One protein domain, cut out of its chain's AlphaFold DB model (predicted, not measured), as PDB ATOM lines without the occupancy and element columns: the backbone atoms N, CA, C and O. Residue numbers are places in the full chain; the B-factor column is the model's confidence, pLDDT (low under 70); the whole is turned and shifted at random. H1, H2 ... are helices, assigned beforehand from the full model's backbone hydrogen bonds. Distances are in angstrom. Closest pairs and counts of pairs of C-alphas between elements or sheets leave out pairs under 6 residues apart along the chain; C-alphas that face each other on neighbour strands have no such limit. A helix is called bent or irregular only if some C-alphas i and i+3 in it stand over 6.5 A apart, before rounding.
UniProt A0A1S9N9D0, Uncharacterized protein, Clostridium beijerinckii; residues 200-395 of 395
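AT A GLANCE: This is residues 200 to 395 of the 395 residues of an uncharacterized protein of Clostridium beijerinckii (UniProt A0A1S9N9D0). This is a long rod of helices: H6, bent into arms H6a and H6b, runs along most of it, with H2 and H3 splayed from their tight link and packed on H6b. At one end H1 crosses from residues 273 to 277 of H3 toward H2, with the short H5 packed on H1 and on residues 281 to 285 of H3, and the short H4 at the corner after H3; at the other end H7 folds back along H6b, and H8 runs out again toward the chain's end. The printed part has 196 residues with eight named helices, H1 to H8 in chain order, and no named strand; the class is all helix. It is extended, with a radius of gyration of the C-alphas of 28.6 A and spans of 98 by 29 by 20 A.

IN THESE COORDINATES: Look first for H6, residues 312 to 360, assigned as one helix by its hydrogen bonds but bent, with C-alphas 322 and 325 6.9 A apart. Arm H6a is residues 312 to 322; arm H6b is residues 325 to 360, 52.6 A long, ending at C-alpha 360 at (85.215, -42.468, 36.005). H3, residues 242 to 286, is 63.8 A long, has a kink of 31 degrees near residue 273, and is irregular, with C-alphas 243 and 246 7.1 A apart. H2 is residues 215 to 239, 36.0 A long. Find H1, residues 201 to 213, from C-alpha 201 at (28.120, 4.169, 42.379). H4, residues 288 to 295, is only just irregular: C-alphas 289 and 292 are 6.9 A apart. H5 is residues 303 to 308, H7 residues 367 to 376, and H8 residues 381 to 392.

HOW THE PARTS SIT: Start at the hub, H6, which touches five other helices. H6b touches H2, closest at C-alphas 325 and 226, 4.6 A, the same way at a shallow tilt of 18 degrees. It touches H3, closest at C-alphas 337 and 245, 6.9 A, opposite ways at 6 degrees. H6b and H7 form a helical hairpin, closest at C-alphas 348 and 374, 5.2 A. H8 only just touches H6b, with 3 pairs of C-alphas within 8 A, closest 391 and 359, 6.5 A. H1 is about perpendicular to H6a, 75 degrees, and touches it, closest at C-alphas 208 and 314, 5.9 A. H1 also touches H3 with residues 201 to 205 alone, closest at C-alphas 201 and 277, 5.8 A. H5 only just touches H3, with 3 pairs, closest C-alphas 307 and 281, 6.3 A. H3 and H4 touch only at the corner, and only just, with 3 pairs, closest C-alphas 284 and 291, 5.8 A. Every O i to N i+4 pair is within hydrogen-bond range in H1, H2, H5, H6a, H6b, H7 and H8; in H3 37 of 41 are, in H4 2 of 4.

THE WHOLE: The farthest C-alphas are those of Asn 287 and Ile 395, 97.8 A apart. The printed part has no cut, and no link is long. Mean pLDDT of the printed part is 85.0; residues 365 and 392 to 395 are under 70.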
ATOM      1  N   ASP A 200      29.353   1.916  38.223       84.75
ATOM      2  CA  ASP A 200      28.593   3.053  38.741       84.75
ATOM      3  C   ASP A 200      28.381   2.939  40.260       84.75
ATOM      4  O   ASP A 200      28.275   1.843  40.825       84.75
ATOM      5  N   TYR A 201      28.279   4.087  40.930       86.06
ATOM      6  CA  TYR A 201      28.120   4.169  42.379       86.06
ATOM      7  C   TYR A 201      26.890   3.391  42.864       86.06
ATOM      8  O   TYR A 201      26.945   2.738  43.906       86.06
ATOM      9  N   LYS A 202      25.805   3.388  42.078       87.62
ATOM     10  CA  LYS A 202      24.582   2.623  42.362       87.62
ATOM     11  C   LYS A 202      24.856   1.125  42.437       87.62
ATOM     12  O   LYS A 202      24.500   0.479  43.418       87.62
ATOM     13  N   ASN A 203      25.540   0.584  41.430       85.94
ATOM     14  CA  ASN A 203      25.869  -0.836  41.364       85.94
ATOM     15  C   ASN A 203      26.851  -1.240  42.466       85.94
ATOM     16  O   ASN A 203      26.701  -2.312  43.049       85.94
ATOM     17  N   ILE A 204      27.795  -0.364  42.821       87.69
ATOM     18  CA  ILE A 204      28.703  -0.578  43.954       87.69
ATOM     19  C   ILE A 204      27.934  -0.644  45.280       87.69
ATOM     20  O   ILE A 204      28.179  -1.558  46.071       87.69
ATOM     21  N   ILE A 205      26.987   0.269  45.529       88.88
ATOM     22  CA  ILE A 205      26.137   0.247  46.734       88.88
ATOM     23  C   ILE A 205      25.324  -1.052  46.788       88.88
ATOM     24  O   ILE A 205      25.339  -1.735  47.815       88.88
ATOM     25  N   THR A 206      24.684  -1.435  45.681       87.88
ATOM     26  CA  THR A 206      23.900  -2.676  45.587       87.88
ATOM     27  C   THR A 206      24.762  -3.915  45.831       87.88
ATOM     28  O   THR A 206      24.376  -4.791  46.600       87.88
ATOM     29  N   LEU A 207      25.963  -3.985  45.250       86.69
ATOM     30  CA  LEU A 207      26.916  -5.075  45.492       86.69
ATOM     31  C   LEU A 207      27.333  -5.158  46.964       86.69
ATOM     32  O   LEU A 207      27.363  -6.251  47.528       86.69
ATOM     33  N   CYS A 208      27.618  -4.022  47.605       89.00
ATOM     34  CA  CYS A 208      27.958  -3.986  49.027       89.00
ATOM     35  C   CYS A 208      26.794  -4.482  49.901       89.00
ATOM     36  O   CYS A 208      27.019  -5.235  50.849       89.00
ATOM     37  N   TYR A 209      25.555  -4.109  49.565       89.69
ATOM     38  CA  TYR A 209      24.369  -4.611  50.257       89.69
ATOM     39  C   TYR A 209      24.239  -6.128  50.125       89.69
ATOM     40  O   TYR A 209      24.123  -6.815  51.137       89.69
ATOM     41  N   LEU A 210      24.332  -6.659  48.900       87.62
ATOM     42  CA  LEU A 210      24.245  -8.100  48.644       87.62
ATOM     43  C   LEU A 210      25.330  -8.869  49.404       87.62
ATOM     44  O   LEU A 210      25.071  -9.940  49.945       87.62
ATOM     45  N   ILE A 211      26.536  -8.306  49.492       86.12
ATOM     46  CA  ILE A 211      27.624  -8.862  50.302       86.12
ATOM     47  C   ILE A 211      27.261  -8.923  51.776       86.12
ATOM     48  O   ILE A 211      27.509  -9.940  52.417       86.12
ATOM     49  N   LYS A 212      26.670  -7.862  52.316       87.38
ATOM     50  CA  LYS A 212      26.287  -7.812  53.724       87.38
ATOM     51  C   LYS A 212      25.129  -8.755  54.040       87.38
ATOM     52  O   LYS A 212      25.192  -9.473  55.035       87.38
ATOM     53  N   GLU A 213      24.104  -8.778  53.194       87.69
ATOM     54  CA  GLU A 213      22.915  -9.621  53.353       87.69
ATOM     55  C   GLU A 213      23.264 -11.110  53.210       87.69
ATOM     56  O   GLU A 213      22.912 -11.928  54.060       87.69
ATOM     57  N   TYR A 214      24.040 -11.461  52.181       85.25
ATOM     58  CA  TYR A 214      24.430 -12.839  51.878       85.25
ATOM     59  C   TYR A 214      25.847 -13.181  52.358       85.25
ATOM     60  O   TYR A 214      26.486 -14.071  51.790       85.25
ATOM     61  N   ASN A 215      26.337 -12.520  53.414       83.31
ATOM     62  CA  ASN A 215      27.734 -12.599  53.862       83.31
ATOM     63  C   ASN A 215      28.237 -14.041  54.020       83.31
ATOM     64  O   ASN A 215      29.268 -14.408  53.464       83.31
ATOM     65  N   ASN A 216      27.467 -14.902  54.692       82.06
ATOM     66  CA  ASN A 216      27.846 -16.307  54.889       82.06
ATOM     67  C   ASN A 216      27.996 -17.066  53.560       82.06
ATOM     68  O   ASN A 216      28.969 -17.796  53.365       82.06
ATOM     69  N   SER A 217      27.053 -16.879  52.634       82.69
ATOM     70  CA  SER A 217      27.065 -17.528  51.320       82.69
ATOM     71  C   SER A 217      28.213 -17.012  50.455       82.69
ATOM     72  O   SER A 217      28.909 -17.798  49.815       82.69
ATOM     73  N   ILE A 218      28.453 -15.701  50.464       81.94
ATOM     74  CA  ILE A 218      29.508 -15.065  49.672       81.94
ATOM     75  C   ILE A 218      30.889 -15.418  50.220       81.94
ATOM     76  O   ILE A 218      31.788 -15.742  49.443       81.94
ATOM     77  N   MET A 219      31.057 -15.452  51.543       81.62
ATOM     78  CA  MET A 219      32.287 -15.928  52.172       81.62
ATOM     79  C   MET A 219      32.566 -17.389  51.792       81.62
ATOM     80  O   MET A 219      33.684 -17.715  51.394       81.62
ATOM     81  N   LEU A 220      31.549 -18.258  51.828       82.00
ATOM     82  CA  LEU A 220      31.676 -19.655  51.405       82.00
ATOM     83  C   LEU A 220      32.085 -19.772  49.925       82.00
ATOM     84  O   LEU A 220      33.019 -20.509  49.608       82.00
ATOM     85  N   ILE A 221      31.445 -19.016  49.026       80.69
ATOM     86  CA  ILE A 221      31.795 -18.975  47.594       80.69
ATOM     87  C   ILE A 221      33.245 -18.513  47.402       80.69
ATOM     88  O   ILE A 221      33.990 -19.117  46.633       80.69
ATOM     89  N   THR A 222      33.663 -17.487  48.141       81.69
ATOM     90  CA  THR A 222      35.023 -16.934  48.093       81.69
ATOM     91  C   THR A 222      36.056 -17.978  48.526       81.69
ATOM     92  O   THR A 222      37.063 -18.179  47.842       81.69
ATOM     93  N   ILE A 223      35.790 -18.711  49.612       84.25
ATOM     94  CA  ILE A 223      36.650 -19.805  50.090       84.25
ATOM     95  C   ILE A 223      36.723 -20.928  49.050       84.25
ATOM     96  O   ILE A 223      37.821 -21.349  48.683       84.25
ATOM     97  N   ILE A 224      35.581 -21.391  48.530       82.69
ATOM     98  CA  ILE A 224      35.527 -22.461  47.524       82.69
ATOM     99  C   ILE A 224      36.294 -22.053  46.261       82.69
ATOM    100  O   ILE A 224      37.122 -22.822  45.772       82.69
ATOM    101  N   SER A 225      36.082 -20.832  45.767       81.25
ATOM    102  CA  SER A 225      36.806 -20.288  44.614       81.25
ATOM    103  C   SER A 225      38.316 -20.244  44.857       81.25
ATOM    104  O   SER A 225      39.086 -20.597  43.964       81.25
ATOM    105  N   THR A 226      38.741 -19.872  46.066       86.31
ATOM    106  CA  THR A 226      40.159 -19.851  46.451       86.31
ATOM    107  C   THR A 226      40.754 -21.259  46.409       86.31
ATOM    108  O   THR A 226      41.804 -21.480  45.809       86.31
ATOM    109  N   VAL A 227      40.060 -22.246  46.986       88.38
ATOM    110  CA  VAL A 227      40.499 -23.650  46.979       88.38
ATOM    111  C   VAL A 227      40.605 -24.189  45.551       88.38
ATOM    112  O   VAL A 227      41.599 -24.837  45.218       88.38
ATOM    113  N   ILE A 228      39.626 -23.896  44.690       84.69
ATOM    114  CA  ILE A 228      39.657 -24.299  43.278       84.69
ATOM    115  C   ILE A 228      40.873 -23.684  42.576       84.69
ATOM    116  O   ILE A 228      41.628 -24.419  41.940       84.69
ATOM    117  N   SER A 229      41.121 -22.383  42.743       87.50
ATOM    118  CA  SER A 229      42.274 -21.708  42.134       87.50
ATOM    119  C   SER A 229      43.609 -22.318  42.571       87.50
ATOM    120  O   SER A 229      44.455 -22.643  41.734       87.50
ATOM    121  N   ILE A 230      43.775 -22.588  43.871       90.81
ATOM    122  CA  ILE A 230      44.955 -23.277  44.411       90.81
ATOM    123  C   ILE A 230      45.145 -24.642  43.742       90.81
ATOM    124  O   ILE A 230      46.254 -24.980  43.316       90.81
ATOM    125  N   MET A 231      44.074 -25.430  43.619       90.31
ATOM    126  CA  MET A 231      44.131 -26.741  42.969       90.31
ATOM    127  C   MET A 231      44.532 -26.616  41.500       90.31
ATOM    128  O   MET A 231      45.418 -27.345  41.044       90.31
ATOM    129  N   LEU A 232      43.949 -25.661  40.772       89.88
ATOM    130  CA  LEU A 232      44.306 -25.380  39.385       89.88
ATOM    131  C   LEU A 232      45.794 -25.024  39.265       89.88
ATOM    132  O   LEU A 232      46.490 -25.644  38.451       89.88
ATOM    133  N   TYR A 233      46.317 -24.124  40.105       91.19
ATOM    134  CA  TYR A 233      47.741 -23.774  40.123       91.19
ATOM    135  C   TYR A 233      48.643 -24.972  40.397       91.19
ATOM    136  O   TYR A 233      49.621 -25.179  39.675       91.19
ATOM    137  N   ILE A 234      48.311 -25.799  41.390       92.31
ATOM    138  CA  ILE A 234      49.080 -27.008  41.705       92.31
ATOM    139  C   ILE A 234      49.124 -27.941  40.493       92.31
ATOM    140  O   ILE A 234      50.197 -28.444  40.143       92.31
ATOM    141  N   ILE A 235      47.984 -28.161  39.830       90.19
ATOM    142  CA  ILE A 235      47.906 -29.001  38.630       90.19
ATOM    143  C   ILE A 235      48.782 -28.417  37.518       90.19
ATOM    144  O   ILE A 235      49.539 -29.158  36.886       90.19
ATOM    145  N   PHE A 236      48.738 -27.106  37.292       92.38
ATOM    146  CA  PHE A 236      49.533 -26.456  36.252       92.38
ATOM    147  C   PHE A 236      51.034 -26.504  36.531       92.38
ATOM    148  O   PHE A 236      51.806 -26.895  35.650       92.38
ATOM    149  N   ILE A 237      51.459 -26.212  37.762       93.06
ATOM    150  CA  ILE A 237      52.868 -26.278  38.167       93.06
ATOM    151  C   ILE A 237      53.389 -27.717  38.051       93.06
ATOM    152  O   ILE A 237      54.430 -27.941  37.437       93.06
ATOM    153  N   LYS A 238      52.646 -28.720  38.548       89.88
ATOM    154  CA  LYS A 238      53.062 -30.139  38.504       89.88
ATOM    155  C   LYS A 238      53.084 -30.747  37.100       89.88
ATOM    156  O   LYS A 238      53.813 -31.720  36.860       89.88
ATOM    157  N   ASN A 239      52.265 -30.234  36.184       89.31
ATOM    158  CA  ASN A 239      52.283 -30.661  34.786       89.31
ATOM    159  C   ASN A 239      53.305 -29.891  33.954       89.31
ATOM    160  O   ASN A 239      53.733 -30.396  32.917       89.31
ATOM    161  N   THR A 240      53.782 -28.741  34.421       91.12
ATOM    162  CA  THR A 240      54.836 -28.000  33.733       91.12
ATOM    163  C   THR A 240      56.193 -28.705  33.881       91.12
ATOM    164  O   THR A 240      56.522 -29.199  34.961       91.12
ATOM    165  N   PRO A 241      56.998 -28.797  32.807       89.06
ATOM    166  CA  PRO A 241      58.358 -29.311  32.907       89.06
ATOM    167  C   PRO A 241      59.254 -28.433  33.791       89.06
ATOM    168  O   PRO A 241      59.148 -27.207  33.759       89.06
ATOM    169  N   VAL A 242      60.201 -29.046  34.506       89.06
ATOM    170  CA  VAL A 242      61.074 -28.350  35.472       89.06
ATOM    171  C   VAL A 242      61.847 -27.194  34.829       89.06
ATOM    172  O   VAL A 242      61.868 -26.088  35.361       89.06
ATOM    173  N   TYR A 243      62.384 -27.400  33.626       86.19
ATOM    174  CA  TYR A 243      63.114 -26.380  32.858       86.19
ATOM    175  C   TYR A 243      62.252 -25.181  32.407       86.19
ATOM    176  O   TYR A 243      62.777 -24.226  31.845       86.19
ATOM    177  N   GLN A 244      60.929 -25.208  32.613       90.81
ATOM    178  CA  GLN A 244      60.047 -24.058  32.390       90.81
ATOM    179  C   GLN A 244      59.587 -23.376  33.687       90.81
ATOM    180  O   GLN A 244      58.891 -22.360  33.607       90.81
ATOM    181  N   LEU A 245      59.939 -23.896  34.870       91.62
ATOM    182  CA  LEU A 245      59.473 -23.340  36.145       91.62
ATOM    183  C   LEU A 245      59.971 -21.912  36.380       91.62
ATOM    184  O   LEU A 245      59.258 -21.117  36.984       91.62
ATOM    185  N   GLU A 246      61.137 -21.545  35.847       90.31
ATOM    186  CA  GLU A 246      61.615 -20.156  35.863       90.31
ATOM    187  C   GLU A 246      60.681 -19.222  35.089       90.31
ATOM    188  O   GLU A 246      60.298 -18.170  35.595       90.31
ATOM    189  N   LYS A 247      60.228 -19.636  33.897       92.69
ATOM    190  CA  LYS A 247      59.263 -18.868  33.097       92.69
ATOM    191  C   LYS A 247      57.902 -18.762  33.785       92.69
ATOM    192  O   LYS A 247      57.239 -17.742  33.637       92.69
ATOM    193  N   ILE A 248      57.479 -19.798  34.515       93.19
ATOM    194  CA  ILE A 248      56.267 -19.735  35.346       93.19
ATOM    195  C   ILE A 248      56.453 -18.752  36.499       93.19
ATOM    196  O   ILE A 248      55.604 -17.894  36.696       93.19
ATOM    197  N   SER A 249      57.564 -18.838  37.231       92.44
ATOM    198  CA  SER A 249      57.864 -17.922  38.337       92.44
ATOM    199  C   SER A 249      57.911 -16.469  37.860       92.44
ATOM    200  O   SER A 249      57.332 -15.587  38.489       92.44
ATOM    201  N   PHE A 250      58.523 -16.219  36.700       93.75
ATOM    202  CA  PHE A 250      58.518 -14.905  36.065       93.75
ATOM    203  C   PHE A 250      57.107 -14.451  35.661       93.75
ATOM    204  O   PHE A 250      56.749 -13.303  35.909       93.75
ATOM    205  N   ALA A 251      56.278 -15.348  35.113       93.88
ATOM    206  CA  ALA A 251      54.880 -15.042  34.816       93.88
ATOM    207  C   ALA A 251      54.111 -14.635  36.084       93.88
ATOM    208  O   ALA A 251      53.500 -13.575  36.079       93.88
ATOM    209  N   PHE A 252      54.210 -15.394  37.184       91.50
ATOM    210  CA  PHE A 252      53.587 -15.034  38.468       91.50
ATOM    211  C   PHE A 252      54.033 -13.659  38.979       91.50
ATOM    212  O   PHE A 252      53.197 -12.892  39.448       91.50
ATOM    213  N   LYS A 253      55.318 -13.302  38.835       91.31
ATOM    214  CA  LYS A 253      55.805 -11.953  39.175       91.31
ATOM    215  C   LYS A 253      55.120 -10.866  38.345       91.31
ATOM    216  O   LYS A 253      54.722  -9.851  38.905       91.31
ATOM    217  N   ILE A 254      54.953 -11.080  37.037       91.50
ATOM    218  CA  ILE A 254      54.241 -10.130  36.169       91.50
ATOM    219  C   ILE A 254      52.775 -10.011  36.586       91.50
ATOM    220  O   ILE A 254      52.287  -8.894  36.735       91.50
ATOM    221  N   VAL A 255      52.080 -11.133  36.806       88.50
ATOM    222  CA  VAL A 255      50.669 -11.097  37.224       88.50
ATOM    223  C   VAL A 255      50.530 -10.356  38.560       88.50
ATOM    224  O   VAL A 255      49.657  -9.503  38.673       88.50
ATOM    225  N   ASN A 256      51.445 -10.570  39.513       87.12
ATOM    226  CA  ASN A 256      51.464  -9.827  40.777       87.12
ATOM    227  C   ASN A 256      51.584  -8.317  40.570       87.12
ATOM    228  O   ASN A 256      50.835  -7.565  41.182       87.12
ATOM    229  N   ILE A 257      52.495  -7.869  39.700       89.12
ATOM    230  CA  ILE A 257      52.639  -6.441  39.381       89.12
ATOM    231  C   ILE A 257      51.334  -5.898  38.791       89.12
ATOM    232  O   ILE A 257      50.864  -4.848  39.224       89.12
ATOM    233  N   ILE A 258      50.719  -6.621  37.849       86.00
ATOM    234  CA  ILE A 258      49.450  -6.208  37.237       86.00
ATOM    235  C   ILE A 258      48.359  -6.074  38.304       86.00
ATOM    236  O   ILE A 258      47.637  -5.084  38.312       86.00
ATOM    237  N   ILE A 259      48.252  -7.026  39.230       82.12
ATOM    238  CA  ILE A 259      47.207  -6.988  40.259       82.12
ATOM    239  C   ILE A 259      47.448  -5.892  41.284       82.12
ATOM    240  O   ILE A 259      46.490  -5.250  41.700       82.12
ATOM    241  N   VAL A 260      48.700  -5.617  41.647       84.12
ATOM    242  CA  VAL A 260      49.029  -4.458  42.485       84.12
ATOM    243  C   VAL A 260      48.599  -3.163  41.794       84.12
ATOM    244  O   VAL A 260      47.958  -2.327  42.424       84.12
ATOM    245  N   LEU A 261      48.874  -3.012  40.494       84.12
ATOM    246  CA  LEU A 261      48.442  -1.840  39.725       84.12
ATOM    247  C   LEU A 261      46.912  -1.730  39.640       84.12
ATOM    248  O   LEU A 261      46.378  -0.641  39.826       84.12
ATOM    249  N   ILE A 262      46.207  -2.847  39.419       80.31
ATOM    250  CA  ILE A 262      44.736  -2.888  39.454       80.31
ATOM    251  C   ILE A 262      44.231  -2.490  40.846       80.31
ATOM    252  O   ILE A 262      43.321  -1.679  40.948       80.31
ATOM    253  N   GLY A 263      44.836  -3.002  41.920       79.62
ATOM    254  CA  GLY A 263      44.477  -2.655  43.295       79.62
ATOM    255  C   GLY A 263      44.638  -1.164  43.587       79.62
ATOM    256  O   GLY A 263      43.732  -0.550  44.145       79.62
ATOM    257  N   ILE A 264      45.744  -0.560  43.144       82.44
ATOM    258  CA  ILE A 264      45.977   0.888  43.250       82.44
ATOM    259  C   ILE A 264      44.918   1.667  42.457       82.44
ATOM    260  O   ILE A 264      44.347   2.626  42.974       82.44
ATOM    261  N   ALA A 265      44.621   1.249  41.223       81.88
ATOM    262  CA  ALA A 265      43.610   1.896  40.392       81.88
ATOM    263  C   ALA A 265      42.211   1.827  41.029       81.88
ATOM    264  O   ALA A 265      41.516   2.839  41.082       81.88
ATOM    265  N   ILE A 266      41.827   0.665  41.569       78.75
ATOM    266  CA  ILE A 266      40.553   0.481  42.273       78.75
ATOM    267  C   ILE A 266      40.498   1.326  43.547       78.75
ATOM    268  O   ILE A 266      39.448   1.884  43.839       78.75
ATOM    269  N   TYR A 267      41.603   1.466  44.284       80.69
ATOM    270  CA  TYR A 267      41.651   2.318  45.474       80.69
ATOM    271  C   TYR A 267      41.351   3.787  45.139       80.69
ATOM    272  O   TYR A 267      40.447   4.378  45.726       80.69
ATOM    273  N   PHE A 268      42.045   4.360  44.149       83.19
ATOM    274  CA  PHE A 268      41.795   5.743  43.726       83.19
ATOM    275  C   PHE A 268      40.402   5.929  43.115       83.19
ATOM    276  O   PHE A 268      39.741   6.931  43.385       83.19
ATOM    277  N   TYR A 269      39.941   4.961  42.317       82.56
ATOM    278  CA  TYR A 269      38.592   4.984  41.756       82.56
ATOM    279  C   TYR A 269      37.527   4.934  42.857       82.56
ATOM    280  O   TYR A 269      36.609   5.747  42.860       82.56
ATOM    281  N   GLY A 270      37.680   4.031  43.828       79.88
ATOM    282  CA  GLY A 270      36.777   3.888  44.965       79.88
ATOM    283  C   GLY A 270      36.689   5.160  45.807       79.88
ATOM    284  O   GLY A 270      35.595   5.533  46.216       79.88
ATOM    285  N   ASP A 271      37.805   5.864  46.005       81.75
ATOM    286  CA  ASP A 271      37.819   7.158  46.695       81.75
ATOM    287  C   ASP A 271      37.073   8.251  45.919       81.75
ATOM    288  O   ASP A 271      36.317   9.013  46.523       81.75
ATOM    289  N   GLY A 272      37.228   8.300  44.593       83.88
ATOM    290  CA  GLY A 272      36.467   9.216  43.740       83.88
ATOM    291  C   GLY A 272      34.967   8.920  43.777       83.88
ATOM    292  O   GLY A 272      34.163   9.805  44.059       83.88
ATOM    293  N   VAL A 273      34.596   7.654  43.580       85.94
ATOM    294  CA  VAL A 273      33.198   7.206  43.595       85.94
ATOM    295  C   VAL A 273      32.552   7.386  44.969       85.94
ATOM    296  O   VAL A 273      31.361   7.678  45.055       85.94
ATOM    297  N   TYR A 274      33.313   7.270  46.061       87.31
ATOM    298  CA  TYR A 274      32.782   7.460  47.410       87.31
ATOM    299  C   TYR A 274      32.198   8.862  47.628       87.31
ATOM    300  O   TYR A 274      31.230   9.007  48.373       87.31
ATOM    301  N   VAL A 275      32.723   9.885  46.944       88.44
ATOM    302  CA  VAL A 275      32.160  11.243  46.985       88.44
ATOM    303  C   VAL A 275      30.734  11.257  46.429       88.44
ATOM    304  O   VAL A 275      29.841  11.850  47.035       88.44
ATOM    305  N   ASP A 276      30.497  10.577  45.310       89.44
ATOM    306  CA  ASP A 276      29.174  10.512  44.686       89.44
ATOM    307  C   ASP A 276      28.223   9.589  45.458       89.44
ATOM    308  O   ASP A 276      27.049   9.923  45.637       89.44
ATOM    309  N   ILE A 277      28.743   8.504  46.043       89.75
ATOM    310  CA  ILE A 277      28.007   7.672  47.005       89.75
ATOM    311  C   ILE A 277      27.532   8.518  48.194       89.75
ATOM    312  O   ILE A 277      26.364   8.445  48.565       89.75
ATOM    313  N   GLN A 278      28.398   9.351  48.779       90.75
ATOM    314  CA  GLN A 278      28.022  10.210  49.905       90.75
ATOM    315  C   GLN A 278      26.955  11.239  49.528       90.75
ATOM    316  O   GLN A 278      26.024  11.444  50.307       90.75
ATOM    317  N   LYS A 279      27.056  11.866  48.349       88.88
ATOM    318  CA  LYS A 279      26.004  12.771  47.853       88.88
ATOM    319  C   LYS A 279      24.668  12.039  47.750       88.88
ATOM    320  O   LYS A 279      23.689  12.500  48.326       88.88
ATOM    321  N   CYS A 280      24.657  10.865  47.117       87.81
ATOM    322  CA  CYS A 280      23.461  10.036  46.976       87.81
ATOM    323  C   CYS A 280      22.861   9.649  48.341       87.81
ATOM    324  O   CYS A 280      21.668   9.836  48.567       87.81
ATOM    325  N   ILE A 281      23.686   9.188  49.288       88.94
ATOM    326  CA  ILE A 281      23.237   8.848  50.647       88.94
ATOM    327  C   ILE A 281      22.645  10.070  51.356       88.94
ATOM    328  O   ILE A 281      21.615   9.952  52.012       88.94
ATOM    329  N   ASN A 282      23.280  11.239  51.246       89.25
ATOM    330  CA  ASN A 282      22.800  12.460  51.895       89.25
ATOM    331  C   ASN A 282      21.459  12.923  51.313       89.25
ATOM    332  O   ASN A 282      20.573  13.324  52.066       89.25
ATOM    333  N   GLU A 283      21.279  12.828  49.997       88.31
ATOM    334  CA  GLU A 283      19.999  13.121  49.351       88.31
ATOM    335  C   GLU A 283      18.895  12.164  49.819       88.31
ATOM    336  O   GLU A 283      17.811  12.618  50.182       88.31
ATOM    337  N   ILE A 284      19.190  10.862  49.911       86.88
ATOM    338  CA  ILE A 284      18.246   9.855  50.418       86.88
ATOM    339  C   ILE A 284      17.924  10.088  51.901       86.88
ATOM    340  O   ILE A 284      16.772   9.963  52.300       86.88
ATOM    341  N   LYS A 285      18.898  10.481  52.728       84.88
ATOM    342  CA  LYS A 285      18.657  10.825  54.142       84.88
ATOM    343  C   LYS A 285      17.745  12.041  54.294       84.88
ATOM    344  O   LYS A 285      16.897  12.056  55.182       84.88
ATOM    345  N   ASN A 286      17.910  13.044  53.433       86.75
ATOM    346  CA  ASN A 286      17.090  14.256  53.448       86.75
ATOM    347  C   ASN A 286      15.681  14.019  52.891       86.75
ATOM    348  O   ASN A 286      14.736  14.688  53.305       86.75
ATOM    349  N   ASN A 287      15.531  13.075  51.962       86.00
ATOM    350  CA  ASN A 287      14.243  12.674  51.423       86.00
ATOM    351  C   ASN A 287      14.207  11.152  51.182       86.00
ATOM    352  O   ASN A 287      14.517  10.691  50.089       86.00
ATOM    353  N   PRO A 288      13.782  10.337  52.159       81.25
ATOM    354  CA  PRO A 288      13.778   8.879  52.010       81.25
ATOM    355  C   PRO A 288      12.952   8.381  50.823       81.25
ATOM    356  O   PRO A 288      13.216   7.308  50.286       81.25
ATOM    357  N   GLN A 289      11.979   9.180  50.367       80.25
ATOM    358  CA  GLN A 289      11.154   8.831  49.224       80.25
ATOM    359  C   GLN A 289      11.953   8.802  47.924       80.25
ATOM    360  O   GLN A 289      11.554   8.064  47.052       80.25
ATOM    361  N   ILE A 290      13.090   9.486  47.756       85.06
ATOM    362  CA  ILE A 290      13.815   9.449  46.465       85.06
ATOM    363  C   ILE A 290      14.622   8.163  46.234       85.06
ATOM    364  O   ILE A 290      15.170   7.981  45.150       85.06
ATOM    365  N   ILE A 291      14.684   7.243  47.203       82.56
ATOM    366  CA  ILE A 291      15.462   5.997  47.084       82.56
ATOM    367  C   ILE A 291      15.055   5.153  45.862       82.56
ATOM    368  O   ILE A 291      15.925   4.623  45.169       82.56
ATOM    369  N   HIS A 292      13.760   5.100  45.536       82.69
ATOM    370  CA  HIS A 292      13.254   4.344  44.386       82.69
ATOM    371  C   HIS A 292      13.648   4.977  43.043       82.69
ATOM    372  O   HIS A 292      13.837   4.270  42.058       82.69
ATOM    373  N   LEU A 293      13.889   6.294  42.998       81.56
ATOM    374  CA  LEU A 293      14.412   6.965  41.801       81.56
ATOM    375  C   LEU A 293      15.863   6.556  41.507       81.56
ATOM    376  O   LEU A 293      16.301   6.553  40.355       81.56
ATOM    377  N   TYR A 294      16.622   6.209  42.550       79.69
ATOM    378  CA  TYR A 294      18.010   5.780  42.417       79.69
ATOM    379  C   TYR A 294      18.137   4.287  42.118       79.69
ATOM    380  O   TYR A 294      18.963   3.929  41.272       79.69
ATOM    381  N   PHE A 295      17.334   3.451  42.783       83.25
ATOM    382  CA  PHE A 295      17.519   1.995  42.840       83.25
ATOM    383  C   PHE A 295      16.325   1.167  42.331       83.25
ATOM    384  O   PHE A 295      16.430  -0.055  42.272       83.25
ATOM    385  N   GLY A 296      15.231   1.809  41.914       81.31
ATOM    386  CA  GLY A 296      13.996   1.152  41.476       81.31
ATOM    387  C   GLY A 296      13.027   0.846  42.621       81.31
ATOM    388  O   GLY A 296      13.358   1.007  43.794       81.31
ATOM    389  N   ASP A 297      11.815   0.414  42.267       75.44
ATOM    390  CA  ASP A 297      10.721   0.181  43.224       75.44
ATOM    391  C   ASP A 297      10.849  -1.157  43.982       75.44
ATOM    392  O   ASP A 297      10.375  -1.283  45.111       75.44
ATOM    393  N   ASP A 298      11.551  -2.138  43.407       76.44
ATOM    394  CA  ASP A 298      11.734  -3.485  43.968       76.44
ATOM    395  C   ASP A 298      12.921  -3.554  44.948       76.44
ATOM    396  O   ASP A 298      13.850  -4.354  44.810       76.44
ATOM    397  N   LEU A 299      12.912  -2.677  45.952       76.94
ATOM    398  CA  LEU A 299      13.952  -2.616  46.975       76.94
ATOM    399  C   LEU A 299      13.753  -3.711  48.042       76.94
ATOM    400  O   LEU A 299      12.697  -3.766  48.674       76.94
ATOM    401  N   PRO A 300      14.758  -4.569  48.304       78.69
ATOM    402  CA  PRO A 300      14.653  -5.594  49.335       78.69
ATOM    403  C   PRO A 300      14.536  -4.994  50.745       78.69
ATOM    404  O   PRO A 300      15.062  -3.917  51.055       78.69
ATOM    405  N   ASN A 301      13.848  -5.722  51.627       77.19
ATOM    406  CA  ASN A 301      13.622  -5.307  53.011       77.19
ATOM    407  C   ASN A 301      14.962  -5.029  53.719       77.19
ATOM    408  O   ASN A 301      15.839  -5.887  53.794       77.19
ATOM    409  N   GLY A 302      15.121  -3.820  54.263       82.00
ATOM    410  CA  GLY A 302      16.336  -3.402  54.973       82.00
ATOM    411  C   GLY A 302      17.412  -2.730  54.109       82.00
ATOM    412  O   GLY A 302      18.414  -2.276  54.662       82.00
ATOM    413  N   PHE A 303      17.213  -2.584  52.791       86.75
ATOM    414  CA  PHE A 303      18.136  -1.830  51.927       86.75
ATOM    415  C   PHE A 303      18.248  -0.354  52.331       86.75
ATOM    416  O   PHE A 303      19.341   0.204  52.381       86.75
ATOM    417  N   GLN A 304      17.129   0.272  52.701       83.62
ATOM    418  CA  GLN A 304      17.120   1.656  53.174       83.62
ATOM    419  C   GLN A 304      17.975   1.826  54.442       83.62
ATOM    420  O   GLN A 304      18.852   2.686  54.495       83.62
ATOM    421  N   THR A 305      17.795   0.942  55.428       86.81
ATOM    422  CA  THR A 305      18.599   0.932  56.659       86.81
ATOM    423  C   THR A 305      20.080   0.676  56.371       86.81
ATOM    424  O   THR A 305      20.952   1.184  57.078       86.81
ATOM    425  N   PHE A 306      20.398  -0.095  55.326       89.69
ATOM    426  CA  PHE A 306      21.773  -0.271  54.872       89.69
ATOM    427  C   PHE A 306      22.372   1.024  54.313       89.69
ATOM    428  O   PHE A 306      23.471   1.383  54.729       89.69
ATOM    429  N   ILE A 307      21.661   1.741  53.434       88.19
ATOM    430  CA  ILE A 307      22.114   3.035  52.889       88.19
ATOM    431  C   ILE A 307      22.354   4.048  54.010       88.19
ATOM    432  O   ILE A 307      23.375   4.734  54.025       88.19
ATOM    433  N   GLU A 308      21.439   4.130  54.975       84.25
ATOM    434  CA  GLU A 308      21.543   5.067  56.097       84.25
ATOM    435  C   GLU A 308      22.823   4.853  56.922       84.25
ATOM    436  O   GLU A 308      23.443   5.822  57.379       84.25
ATOM    437  N   ASN A 309      23.251   3.592  57.034       87.75
ATOM    438  CA  ASN A 309      24.445   3.157  57.756       87.75
ATOM    439  C   ASN A 309      25.652   2.881  56.841       87.75
ATOM    440  O   ASN A 309      26.653   2.320  57.296       87.75
ATOM    441  N   TYR A 310      25.575   3.242  55.557       87.75
ATOM    442  CA  TYR A 310      26.643   2.981  54.604       87.75
ATOM    443  C   TYR A 310      27.892   3.775  54.982       87.75
ATOM    444  O   TYR A 310      27.844   4.973  55.272       87.75
ATOM    445  N   SER A 311      29.043   3.115  54.944       86.81
ATOM    446  CA  SER A 311      30.320   3.745  55.253       86.81
ATOM    447  C   SER A 311      31.401   3.274  54.293       86.81
ATOM    448  O   SER A 311      31.245   2.277  53.589       86.81
ATOM    449  N   LYS A 312      32.535   3.984  54.284       85.00
ATOM    450  CA  LYS A 312      33.689   3.632  53.447       85.00
ATOM    451  C   LYS A 312      34.181   2.195  53.693       85.00
ATOM    452  O   LYS A 312      34.770   1.600  52.794       85.00
ATOM    453  N   SER A 313      33.912   1.619  54.872       84.94
ATOM    454  CA  SER A 313      34.305   0.242  55.184       84.94
ATOM    455  C   SER A 313      33.635  -0.793  54.272       84.94
ATOM    456  O   SER A 313      34.255  -1.804  53.953       84.94
ATOM    457  N   GLU A 314      32.427  -0.522  53.768       87.56
ATOM    458  CA  GLU A 314      31.711  -1.441  52.877       87.56
ATOM    459  C   GLU A 314      32.440  -1.586  51.527       87.56
ATOM    460  O   GLU A 314      32.625  -2.698  51.031       87.56
ATOM    461  N   ILE A 315      32.992  -0.488  50.994       83.56
ATOM    462  CA  ILE A 315      33.850  -0.502  49.794       83.56
ATOM    463  C   ILE A 315      35.156  -1.256  50.071       83.56
ATOM    464  O   ILE A 315      35.633  -2.021  49.231       83.56
ATOM    465  N   THR A 316      35.745  -1.082  51.257       80.94
ATOM    466  CA  THR A 316      36.965  -1.826  51.603       80.94
ATOM    467  C   THR A 316      36.703  -3.328  51.744       80.94
ATOM    468  O   THR A 316      37.509  -4.128  51.274       80.94
ATOM    469  N   ASN A 317      35.553  -3.721  52.302       81.12
ATOM    470  CA  ASN A 317      35.134  -5.119  52.428       81.12
ATOM    471  C   ASN A 317      34.908  -5.765  51.057       81.12
ATOM    472  O   ASN A 317      35.378  -6.881  50.825       81.12
ATOM    473  N   LEU A 318      34.266  -5.038  50.135       82.94
ATOM    474  CA  LEU A 318      34.138  -5.421  48.728       82.94
ATOM    475  C   LEU A 318      35.522  -5.735  48.137       82.94
ATOM    476  O   LEU A 318      35.746  -6.828  47.619       82.94
ATOM    477  N   GLY A 319      36.480  -4.816  48.297       78.06
ATOM    478  CA  GLY A 319      37.863  -5.011  47.857       78.06
ATOM    479  C   GLY A 319      38.503  -6.280  48.432       78.06
ATOM    480  O   GLY A 319      39.065  -7.079  47.680       78.06
ATOM    481  N   TYR A 320      38.378  -6.520  49.740       78.44
ATOM    482  CA  TYR A 320      38.933  -7.721  50.371       78.44
ATOM    483  C   TYR A 320      38.362  -9.014  49.788       78.44
ATOM    484  O   TYR A 320      39.129  -9.922  49.470       78.44
ATOM    485  N   ILE A 321      37.045  -9.092  49.590       79.69
ATOM    486  CA  ILE A 321      36.390 -10.279  49.022       79.69
ATOM    487  C   ILE A 321      36.901 -10.571  47.606       79.69
ATOM    488  O   ILE A 321      37.151 -11.728  47.264       79.69
ATOM    489  N   TYR A 322      37.130  -9.537  46.792       76.88
ATOM    490  CA  TYR A 322      37.639  -9.712  45.430       76.88
ATOM    491  C   TYR A 322      39.132 -10.072  45.369       76.88
ATOM    492  O   TYR A 322      39.519 -10.910  44.554       76.88
ATOM    493  N   PHE A 323      39.981  -9.476  46.212       77.25
ATOM    494  CA  PHE A 323      41.438  -9.636  46.114       77.25
ATOM    495  C   PHE A 323      42.022 -10.774  46.962       77.25
ATOM    496  O   PHE A 323      43.112 -11.277  46.655       77.25
ATOM    497  N   LEU A 324      41.324 -11.208  48.016       78.94
ATOM    498  CA  LEU A 324      41.815 -12.251  48.918       78.94
ATOM    499  C   LEU A 324      42.063 -13.592  48.202       78.94
ATOM    500  O   LEU A 324      43.168 -14.126  48.364       78.94
ATOM    501  N   PRO A 325      41.140 -14.120  47.365       79.94
ATOM    502  CA  PRO A 325      41.357 -15.388  46.666       79.94
ATOM    503  C   PRO A 325      42.628 -15.391  45.832       79.94
ATOM    504  O   PRO A 325      43.395 -16.352  45.856       79.94
ATOM    505  N   TYR A 326      42.889 -14.292  45.128       79.69
ATOM    506  CA  TYR A 326      44.066 -14.158  44.286       79.69
ATOM    507  C   TYR A 326      45.359 -14.149  45.113       79.69
ATOM    508  O   TYR A 326      46.286 -14.913  44.832       79.69
ATOM    509  N   THR A 327      45.398 -13.331  46.169       81.94
ATOM    510  CA  THR A 327      46.588 -13.158  47.015       81.94
ATOM    511  C   THR A 327      46.982 -14.472  47.690       81.94
ATOM    512  O   THR A 327      48.135 -14.900  47.602       81.94
ATOM    513  N   VAL A 328      46.013 -15.159  48.304       86.12
ATOM    514  CA  VAL A 328      46.237 -16.451  48.971       86.12
ATOM    515  C   VAL A 328      46.687 -17.511  47.966       86.12
ATOM    516  O   VAL A 328      47.668 -18.222  48.205       86.12
ATOM    517  N   SER A 329      46.017 -17.592  46.813       86.75
ATOM    518  CA  SER A 329      46.309 -18.621  45.812       86.75
ATOM    519  C   SER A 329      47.719 -18.484  45.234       86.75
ATOM    520  O   SER A 329      48.388 -19.492  45.004       86.75
ATOM    521  N   ILE A 330      48.223 -17.259  45.059       86.88
ATOM    522  CA  ILE A 330      49.579 -17.037  44.541       86.88
ATOM    523  C   ILE A 330      50.668 -17.274  45.566       86.88
ATOM    524  O   ILE A 330      51.722 -17.803  45.208       86.88
ATOM    525  N   LEU A 331      50.439 -16.924  46.831       89.19
ATOM    526  CA  LEU A 331      51.380 -17.276  47.894       89.19
ATOM    527  C   LEU A 331      51.608 -18.792  47.920       89.19
ATOM    528  O   LEU A 331      52.752 -19.254  47.917       89.19
ATOM    529  N   ILE A 332      50.523 -19.565  47.832       91.00
ATOM    530  CA  ILE A 332      50.594 -21.026  47.760       91.00
ATOM    531  C   ILE A 332      51.265 -21.478  46.458       91.00
ATOM    532  O   ILE A 332      52.145 -22.338  46.500       91.00
ATOM    533  N   ALA A 333      50.926 -20.885  45.310       90.88
ATOM    534  CA  ALA A 333      51.550 -21.230  44.032       90.88
ATOM    535  C   ALA A 333      53.074 -21.013  44.044       90.88
ATOM    536  O   ALA A 333      53.821 -21.890  43.611       90.88
ATOM    537  N   ASN A 334      53.547 -19.891  44.593       91.25
ATOM    538  CA  ASN A 334      54.974 -19.598  44.737       91.25
ATOM    539  C   ASN A 334      55.671 -20.605  45.658       91.25
ATOM    540  O   ASN A 334      56.731 -21.118  45.301       91.25
ATOM    541  N   CYS A 335      55.052 -20.954  46.790       93.62
ATOM    542  CA  CYS A 335      55.557 -22.003  47.676       93.62
ATOM    543  C   CYS A 335      55.691 -23.346  46.935       93.62
ATOM    544  O   CYS A 335      56.738 -23.991  46.974       93.62
ATOM    545  N   VAL A 336      54.666 -23.740  46.174       94.94
ATOM    546  CA  VAL A 336      54.676 -24.981  45.386       94.94
ATOM    547  C   VAL A 336      55.759 -24.956  44.302       94.94
ATOM    548  O   VAL A 336      56.425 -25.970  44.098       94.94
ATOM    549  N   ILE A 337      55.981 -23.824  43.627       94.19
ATOM    550  CA  ILE A 337      57.064 -23.676  42.641       94.19
ATOM    551  C   ILE A 337      58.425 -23.927  43.292       94.19
ATOM    552  O   ILE A 337      59.211 -24.707  42.754       94.19
ATOM    553  N   GLU A 338      58.698 -23.303  44.437       93.56
ATOM    554  CA  GLU A 338      59.977 -23.459  45.137       93.56
ATOM    555  C   GLU A 338      60.174 -24.886  45.669       93.56
ATOM    556  O   GLU A 338      61.250 -25.464  45.499       93.56
ATOM    557  N   LEU A 339      59.121 -25.521  46.192       94.12
ATOM    558  CA  LEU A 339      59.164 -26.932  46.590       94.12
ATOM    559  C   LEU A 339      59.505 -27.849  45.408       94.12
ATOM    560  O   LEU A 339      60.362 -28.726  45.528       94.12
ATOM    561  N   VAL A 340      58.867 -27.648  44.250       93.38
ATOM    562  CA  VAL A 340      59.136 -28.459  43.052       93.38
ATOM    563  C   VAL A 340      60.551 -28.207  42.525       93.38
ATOM    564  O   VAL A 340      61.226 -29.167  42.143       93.38
ATOM    565  N   LYS A 341      61.031 -26.957  42.530       92.56
ATOM    566  CA  LYS A 341      62.416 -26.629  42.156       92.56
ATOM    567  C   LYS A 341      63.415 -27.320  43.080       92.56
ATOM    568  O   LYS A 341      64.271 -28.036  42.577       92.56
ATOM    569  N   SER A 342      63.258 -27.188  44.398       93.31
ATOM    570  CA  SER A 342      64.147 -27.796  45.399       93.31
ATOM    571  C   SER A 342      64.194 -29.325  45.297       93.31
ATOM    572  O   SER A 342      65.255 -29.943  45.367       93.31
ATOM    573  N   GLN A 343      63.047 -29.970  45.077       92.69
ATOM    574  CA  GLN A 343      63.014 -31.416  44.844       92.69
ATOM    575  C   GLN A 343      63.715 -31.807  43.540       92.69
ATOM    576  O   GLN A 343      64.308 -32.881  43.455       92.69
ATOM    577  N   SER A 344      63.627 -30.959  42.517       90.69
ATOM    578  CA  SER A 344      64.235 -31.229  41.218       90.69
ATOM    579  C   SER A 344      65.740 -30.985  41.224       90.69
ATOM    580  O   SER A 344      66.450 -31.771  40.612       90.69
ATOM    581  N   THR A 345      66.242 -29.978  41.945       92.06
ATOM    582  CA  THR A 345      67.686 -29.726  42.083       92.06
ATOM    583  C   THR A 345      68.390 -30.884  42.777       92.06
ATOM    584  O   THR A 345      69.361 -31.391  42.234       92.06
ATOM    585  N   LYS A 346      67.829 -31.409  43.876       92.38
ATOM    586  CA  LYS A 346      68.370 -32.612  44.537       92.38
ATOM    587  C   LYS A 346      68.476 -33.803  43.581       92.38
ATOM    588  O   LYS A 346      69.471 -34.512  43.559       92.38
ATOM    589  N   LYS A 347      67.447 -34.028  42.757       92.50
ATOM    590  CA  LYS A 347      67.444 -35.119  41.766       92.50
ATOM    591  C   LYS A 347      68.373 -34.859  40.580       92.50
ATOM    592  O   LYS A 347      68.843 -35.810  39.965       92.50
ATOM    593  N   LEU A 348      68.596 -33.594  40.240       90.69
ATOM    594  CA  LEU A 348      69.535 -33.168  39.211       90.69
ATOM    595  C   LEU A 348      70.979 -33.393  39.654       90.69
ATOM    596  O   LEU A 348      71.764 -33.872  38.845       90.69
ATOM    597  N   GLU A 349      71.305 -33.062  40.904       90.94
ATOM    598  CA  GLU A 349      72.618 -33.300  41.519       90.94
ATOM    599  C   GLU A 349      72.919 -34.798  41.579       90.94
ATOM    600  O   GLU A 349      73.913 -35.227  41.012       90.94
ATOM    601  N   LEU A 350      71.987 -35.613  42.088       91.56
ATOM    602  CA  LEU A 350      72.137 -37.074  42.085       91.56
ATOM    603  C   LEU A 350      72.379 -37.641  40.679       91.56
ATOM    604  O   LEU A 350      73.265 -38.462  40.483       91.56
ATOM    605  N   ALA A 351      71.618 -37.178  39.680       87.88
ATOM    606  CA  ALA A 351      71.818 -37.620  38.301       87.88
ATOM    607  C   ALA A 351      73.166 -37.157  37.722       87.88
ATOM    608  O   ALA A 351      73.669 -37.791  36.803       87.88
ATOM    609  N   LEU A 352      73.724 -36.041  38.199       89.69
ATOM    610  CA  LEU A 352      75.035 -35.552  37.786       89.69
ATOM    611  C   LEU A 352      76.157 -36.396  38.399       89.69
ATOM    612  O   LEU A 352      77.073 -36.767  37.671       89.69
ATOM    613  N   ASP A 353      76.051 -36.722  39.685       89.62
ATOM    614  CA  ASP A 353      77.010 -37.572  40.394       89.62
ATOM    615  C   ASP A 353      77.059 -38.973  39.764       89.62
ATOM    616  O   ASP A 353      78.138 -39.464  39.440       89.62
ATOM    617  N   GLU A 354      75.893 -39.560  39.458       89.50
ATOM    618  CA  GLU A 354      75.788 -40.843  38.741       89.50
ATOM    619  C   GLU A 354      76.469 -40.785  37.359       89.50
ATOM    620  O   GLU A 354      77.149 -41.726  36.958       89.50
ATOM    621  N   ILE A 355      76.329 -39.676  36.617       88.25
ATOM    622  CA  ILE A 355      77.011 -39.503  35.321       88.25
ATOM    623  C   ILE A 355      78.534 -39.479  35.504       88.25
ATOM    624  O   ILE A 355      79.248 -40.081  34.704       88.25
ATOM    625  N   ILE A 356      79.029 -38.763  36.516       87.31
ATOM    626  CA  ILE A 356      80.464 -38.633  36.793       87.31
ATOM    627  C   ILE A 356      81.057 -39.996  37.173       87.31
ATOM    628  O   ILE A 356      82.046 -40.402  36.570       87.31
ATOM    629  N   GLU A 357      80.417 -40.741  38.078       87.44
ATOM    630  CA  GLU A 357      80.873 -42.068  38.522       87.44
ATOM    631  C   GLU A 357      80.941 -43.082  37.363       87.44
ATOM    632  O   GLU A 357      81.882 -43.874  37.246       87.44
ATOM    633  N   ILE A 358      79.961 -43.045  36.456       85.44
ATOM    634  CA  ILE A 358      79.929 -43.899  35.261       85.44
ATOM    635  C   ILE A 358      81.103 -43.570  34.324       85.44
ATOM    636  O   ILE A 358      81.782 -44.482  33.846       85.44
ATOM    637  N   TYR A 359      81.379 -42.279  34.104       83.06
ATOM    638  CA  TYR A 359      82.525 -41.847  33.301       83.06
ATOM    639  C   TYR A 359      83.871 -42.190  33.952       83.06
ATOM    640  O   TYR A 359      84.791 -42.586  33.244       83.06
ATOM    641  N   GLU A 360      83.997 -42.082  35.275       83.06
ATOM    642  CA  GLU A 360      85.215 -42.468  36.005       83.06
ATOM    643  C   GLU A 360      85.465 -43.977  35.972       83.06
ATOM    644  O   GLU A 360      86.608 -44.424  35.880       83.06
ATOM    645  N   SER A 361      84.397 -44.774  36.015       81.44
ATOM    646  CA  SER A 361      84.481 -46.235  36.001       81.44
ATOM    647  C   SER A 361      84.581 -46.851  34.598       81.44
ATOM    648  O   SER A 361      84.641 -48.078  34.496       81.44
ATOM    649  N   ASN A 362      84.614 -46.037  33.530       74.19
ATOM    650  CA  ASN A 362      84.603 -46.471  32.122       74.19
ATOM    651  C   ASN A 362      83.487 -47.486  31.804       74.19
ATOM    652  O   ASN A 362      83.650 -48.382  30.972       74.19
ATOM    653  N   ARG A 363      82.337 -47.365  32.476       73.75
ATOM    654  CA  ARG A 363      81.158 -48.190  32.200       73.75
ATOM    655  C   ARG A 363      80.289 -47.438  31.205       73.75
ATOM    656  O   ARG A 363      79.767 -46.385  31.522       73.75
ATOM    657  N   ASP A 364      80.103 -47.963  30.002       71.19
ATOM    658  CA  ASP A 364      79.217 -47.321  29.013       71.19
ATOM    659  C   ASP A 364      77.727 -47.655  29.230       71.19
ATOM    660  O   ASP A 364      76.847 -47.147  28.527       71.19
ATOM    661  N   GLU A 365      77.415 -48.510  30.205       69.94
ATOM    662  CA  GLU A 365      76.052 -48.975  30.442       69.94
ATOM    663  C   GLU A 365      75.178 -47.870  31.060       69.94
ATOM    664  O   GLU A 365      75.532 -47.218  32.038       69.94
ATOM    665  N   ASP A 366      74.002 -47.654  30.464       73.75
ATOM    666  CA  ASP A 366      72.942 -46.746  30.926       73.75
ATOM    667  C   ASP A 366      73.252 -45.235  30.988       73.75
ATOM    668  O   ASP A 366      72.381 -44.454  31.387       73.75
ATOM    669  N   ILE A 367      74.400 -44.758  30.495       81.75
ATOM    670  CA  ILE A 367      74.766 -43.328  30.564       81.75
ATOM    671  C   ILE A 367      73.735 -42.391  29.910       81.75
ATOM    672  O   ILE A 367      73.393 -41.334  30.447       81.75
ATOM    673  N   GLU A 368      73.132 -42.820  28.795       82.62
ATOM    674  CA  GLU A 368      72.087 -42.063  28.097       82.62
ATOM    675  C   GLU A 368      70.857 -41.838  28.995       82.62
ATOM    676  O   GLU A 368      70.185 -40.804  28.926       82.62
ATOM    677  N   ARG A 369      70.540 -42.797  29.868       84.19
ATOM    678  CA  ARG A 369      69.404 -42.712  30.788       84.19
ATOM    679  C   ARG A 369      69.641 -41.644  31.852       84.19
ATOM    680  O   ARG A 369      68.730 -40.861  32.135       84.19
ATOM    681  N   TYR A 370      70.846 -41.587  32.412       85.69
ATOM    682  CA  TYR A 370      71.216 -40.596  33.421       85.69
ATOM    683  C   TYR A 370      71.303 -39.187  32.837       85.69
ATOM    684  O   TYR A 370      70.754 -38.241  33.399       85.69
ATOM    685  N   GLU A 371      71.834 -39.040  31.627       86.12
ATOM    686  CA  GLU A 371      71.824 -37.757  30.919       86.12
ATOM    687  C   GLU A 371      70.405 -37.269  30.588       86.12
ATOM    688  O   GLU A 371      70.111 -36.069  30.685       86.12
ATOM    689  N   LYS A 372      69.488 -38.185  30.227       86.12
ATOM    690  CA  LYS A 372      68.059 -37.861  30.084       86.12
ATOM    691  C   LYS A 372      67.465 -37.400  31.412       86.12
ATOM    692  O   LYS A 372      66.752 -36.397  31.410       86.12
ATOM    693  N   ARG A 373      67.770 -38.076  32.529       86.81
ATOM    694  CA  ARG A 373      67.331 -37.670  33.881       86.81
ATOM    695  C   ARG A 373      67.837 -36.276  34.231       86.81
ATOM    696  O   ARG A 373      67.037 -35.428  34.621       86.81
ATOM    697  N   PHE A 374      69.121 -36.012  34.016       87.44
ATOM    698  CA  PHE A 374      69.726 -34.706  34.261       87.44
ATOM    699  C   PHE A 374      69.006 -33.601  33.477       87.44
ATOM    700  O   PHE A 374      68.559 -32.612  34.056       87.44
ATOM    701  N   CYS A 375      68.794 -33.792  32.168       84.81
ATOM    702  CA  CYS A 375      68.049 -32.832  31.344       84.81
ATOM    703  C   CYS A 375      66.589 -32.667  31.800       84.81
ATOM    704  O   CYS A 375      66.062 -31.553  31.789       84.81
ATOM    705  N   TYR A 376      65.931 -33.763  32.188       85.25
ATOM    706  CA  TYR A 376      64.542 -33.767  32.651       85.25
ATOM    707  C   TYR A 376      64.348 -32.907  33.906       85.25
ATOM    708  O   TYR A 376      63.369 -32.162  33.993       85.25
ATOM    709  N   TYR A 377      65.307 -32.943  34.834       86.69
ATOM    710  CA  TYR A 377      65.297 -32.127  36.051       86.69
ATOM    711  C   TYR A 377      65.814 -30.692  35.855       86.69
ATOM    712  O   TYR A 377      65.959 -29.962  36.829       86.69
ATOM    713  N   GLY A 378      66.037 -30.248  34.613       83.25
ATOM    714  CA  GLY A 378      66.443 -28.869  34.305       83.25
ATOM    715  C   GLY A 378      67.935 -28.682  34.035       83.25
ATOM    716  O   GLY A 378      68.402 -27.553  33.904       83.25
ATOM    717  N   GLY A 379      68.689 -29.772  33.915       83.31
ATOM    718  CA  GLY A 379      70.116 -29.743  33.644       83.31
ATOM    719  C   GLY A 379      70.462 -29.167  32.272       83.31
ATOM    720  O   GLY A 379      69.801 -29.422  31.260       83.31
ATOM    721  N   ASN A 380      71.543 -28.388  32.225       81.62
ATOM    722  CA  ASN A 380      72.016 -27.763  30.995       81.62
ATOM    723  C   ASN A 380      72.773 -28.774  30.116       81.62
ATOM    724  O   ASN A 380      73.818 -29.292  30.505       81.62
ATOM    725  N   LYS A 381      72.308 -28.983  28.879       76.50
ATOM    726  CA  LYS A 381      72.955 -29.864  27.888       76.50
ATOM    727  C   LYS A 381      74.424 -29.521  27.614       76.50
ATOM    728  O   LYS A 381      75.196 -30.406  27.259       76.50
ATOM    729  N   HIS A 382      74.823 -28.256  27.760       79.75
ATOM    730  CA  HIS A 382      76.221 -27.850  27.625       79.75
ATOM    731  C   HIS A 382      77.106 -28.452  28.721       79.75
ATOM    732  O   HIS A 382      78.230 -28.837  28.416       79.75
ATOM    733  N   LYS A 383      76.588 -28.622  29.949       82.25
ATOM    734  CA  LYS A 383      77.311 -29.309  31.030       82.25
ATOM    735  C   LYS A 383      77.565 -30.776  30.674       82.25
ATOM    736  O   LYS A 383      78.705 -31.209  30.744       82.25
ATOM    737  N   ILE A 384      76.557 -31.490  30.160       83.06
ATOM    738  CA  ILE A 384      76.738 -32.871  29.664       83.06
ATOM    739  C   ILE A 384      77.806 -32.927  28.560       83.06
ATOM    740  O   ILE A 384      78.695 -33.772  28.590       83.06
ATOM    741  N   LYS A 385      77.756 -32.010  27.584       82.75
ATOM    742  CA  LYS A 385      78.760 -31.953  26.506       82.75
ATOM    743  C   LYS A 385      80.178 -31.698  27.025       82.75
ATOM    744  O   LYS A 385      81.119 -32.229  26.444       82.75
ATOM    745  N   LEU A 386      80.331 -30.871  28.060       84.50
ATOM    746  CA  LEU A 386      81.621 -30.595  28.693       84.50
ATOM    747  C   LEU A 386      82.157 -31.830  29.417       84.50
ATOM    748  O   LEU A 386      83.299 -32.198  29.176       84.50
ATOM    749  N   ILE A 387      81.323 -32.506  30.210       84.06
ATOM    750  CA  ILE A 387      81.691 -33.747  30.911       84.06
ATOM    751  C   ILE A 387      82.142 -34.806  29.901       84.06
ATOM    752  O   ILE A 387      83.265 -35.293  29.980       84.06
ATOM    753  N   ARG A 388      81.343 -35.047  28.852       82.06
ATOM    754  CA  ARG A 388      81.714 -35.939  27.740       82.06
ATOM    755  C   ARG A 388      83.076 -35.619  27.133       82.06
ATOM    756  O   ARG A 388      83.788 -36.532  26.739       82.06
ATOM    757  N   LYS A 389      83.414 -34.335  26.973       83.81
ATOM    758  CA  LYS A 389      84.705 -33.921  26.410       83.81
ATOM    759  C   LYS A 389      85.850 -34.146  27.391       83.81
ATOM    760  O   LYS A 389      86.883 -34.626  26.956       83.81
ATOM    761  N   MET A 390      85.669 -33.824  28.670       82.69
ATOM    762  CA  MET A 390      86.711 -34.004  29.687       82.69
ATOM    763  C   MET A 390      87.120 -35.473  29.817       82.69
ATOM    764  O   MET A 390      88.305 -35.775  29.774       82.69
ATOM    765  N   TYR A 391      86.155 -36.393  29.856       75.88
ATOM    766  CA  TYR A 391      86.454 -37.820  30.010       75.88
ATOM    767  C   TYR A 391      86.847 -38.524  28.701       75.88
ATOM    768  O   TYR A 391      87.552 -39.522  28.743       75.88
ATOM    769  N   LYS A 392      86.500 -37.976  27.524       68.19
ATOM    770  CA  LYS A 392      87.029 -38.462  26.232       68.19
ATOM    771  C   LYS A 392      88.477 -38.063  25.945       68.19
ATOM    772  O   LYS A 392      89.057 -38.618  25.025       68.19
ATOM    773  N   VAL A 393      89.019 -37.067  26.645       55.28
ATOM    774  CA  VAL A 393      90.418 -36.622  26.489       55.28
ATOM    775  C   VAL A 393      91.367 -37.433  27.389       55.28
ATOM    776  O   VAL A 393      92.573 -37.398  27.180       55.28
ATOM    777  N   ASN A 394      90.824 -38.194  28.346       46.69
ATOM    778  CA  ASN A 394      91.580 -38.994  29.314       46.69
ATOM    779  C   ASN A 394      91.657 -40.500  28.965       46.69
ATOM    780  O   ASN A 394      92.074 -41.291  29.809       46.69
ATOM    781  N   ILE A 395      91.261 -40.885  27.745       43.12
ATOM    782  CA  ILE A 395      91.467 -42.210  27.127       43.12
ATOM    783  C   ILE A 395      92.313 -41.981  25.880       43.12
ATOM    784  O   ILE A 395      93.268 -42.759  25.663       43.12
TER     785      ILE A 395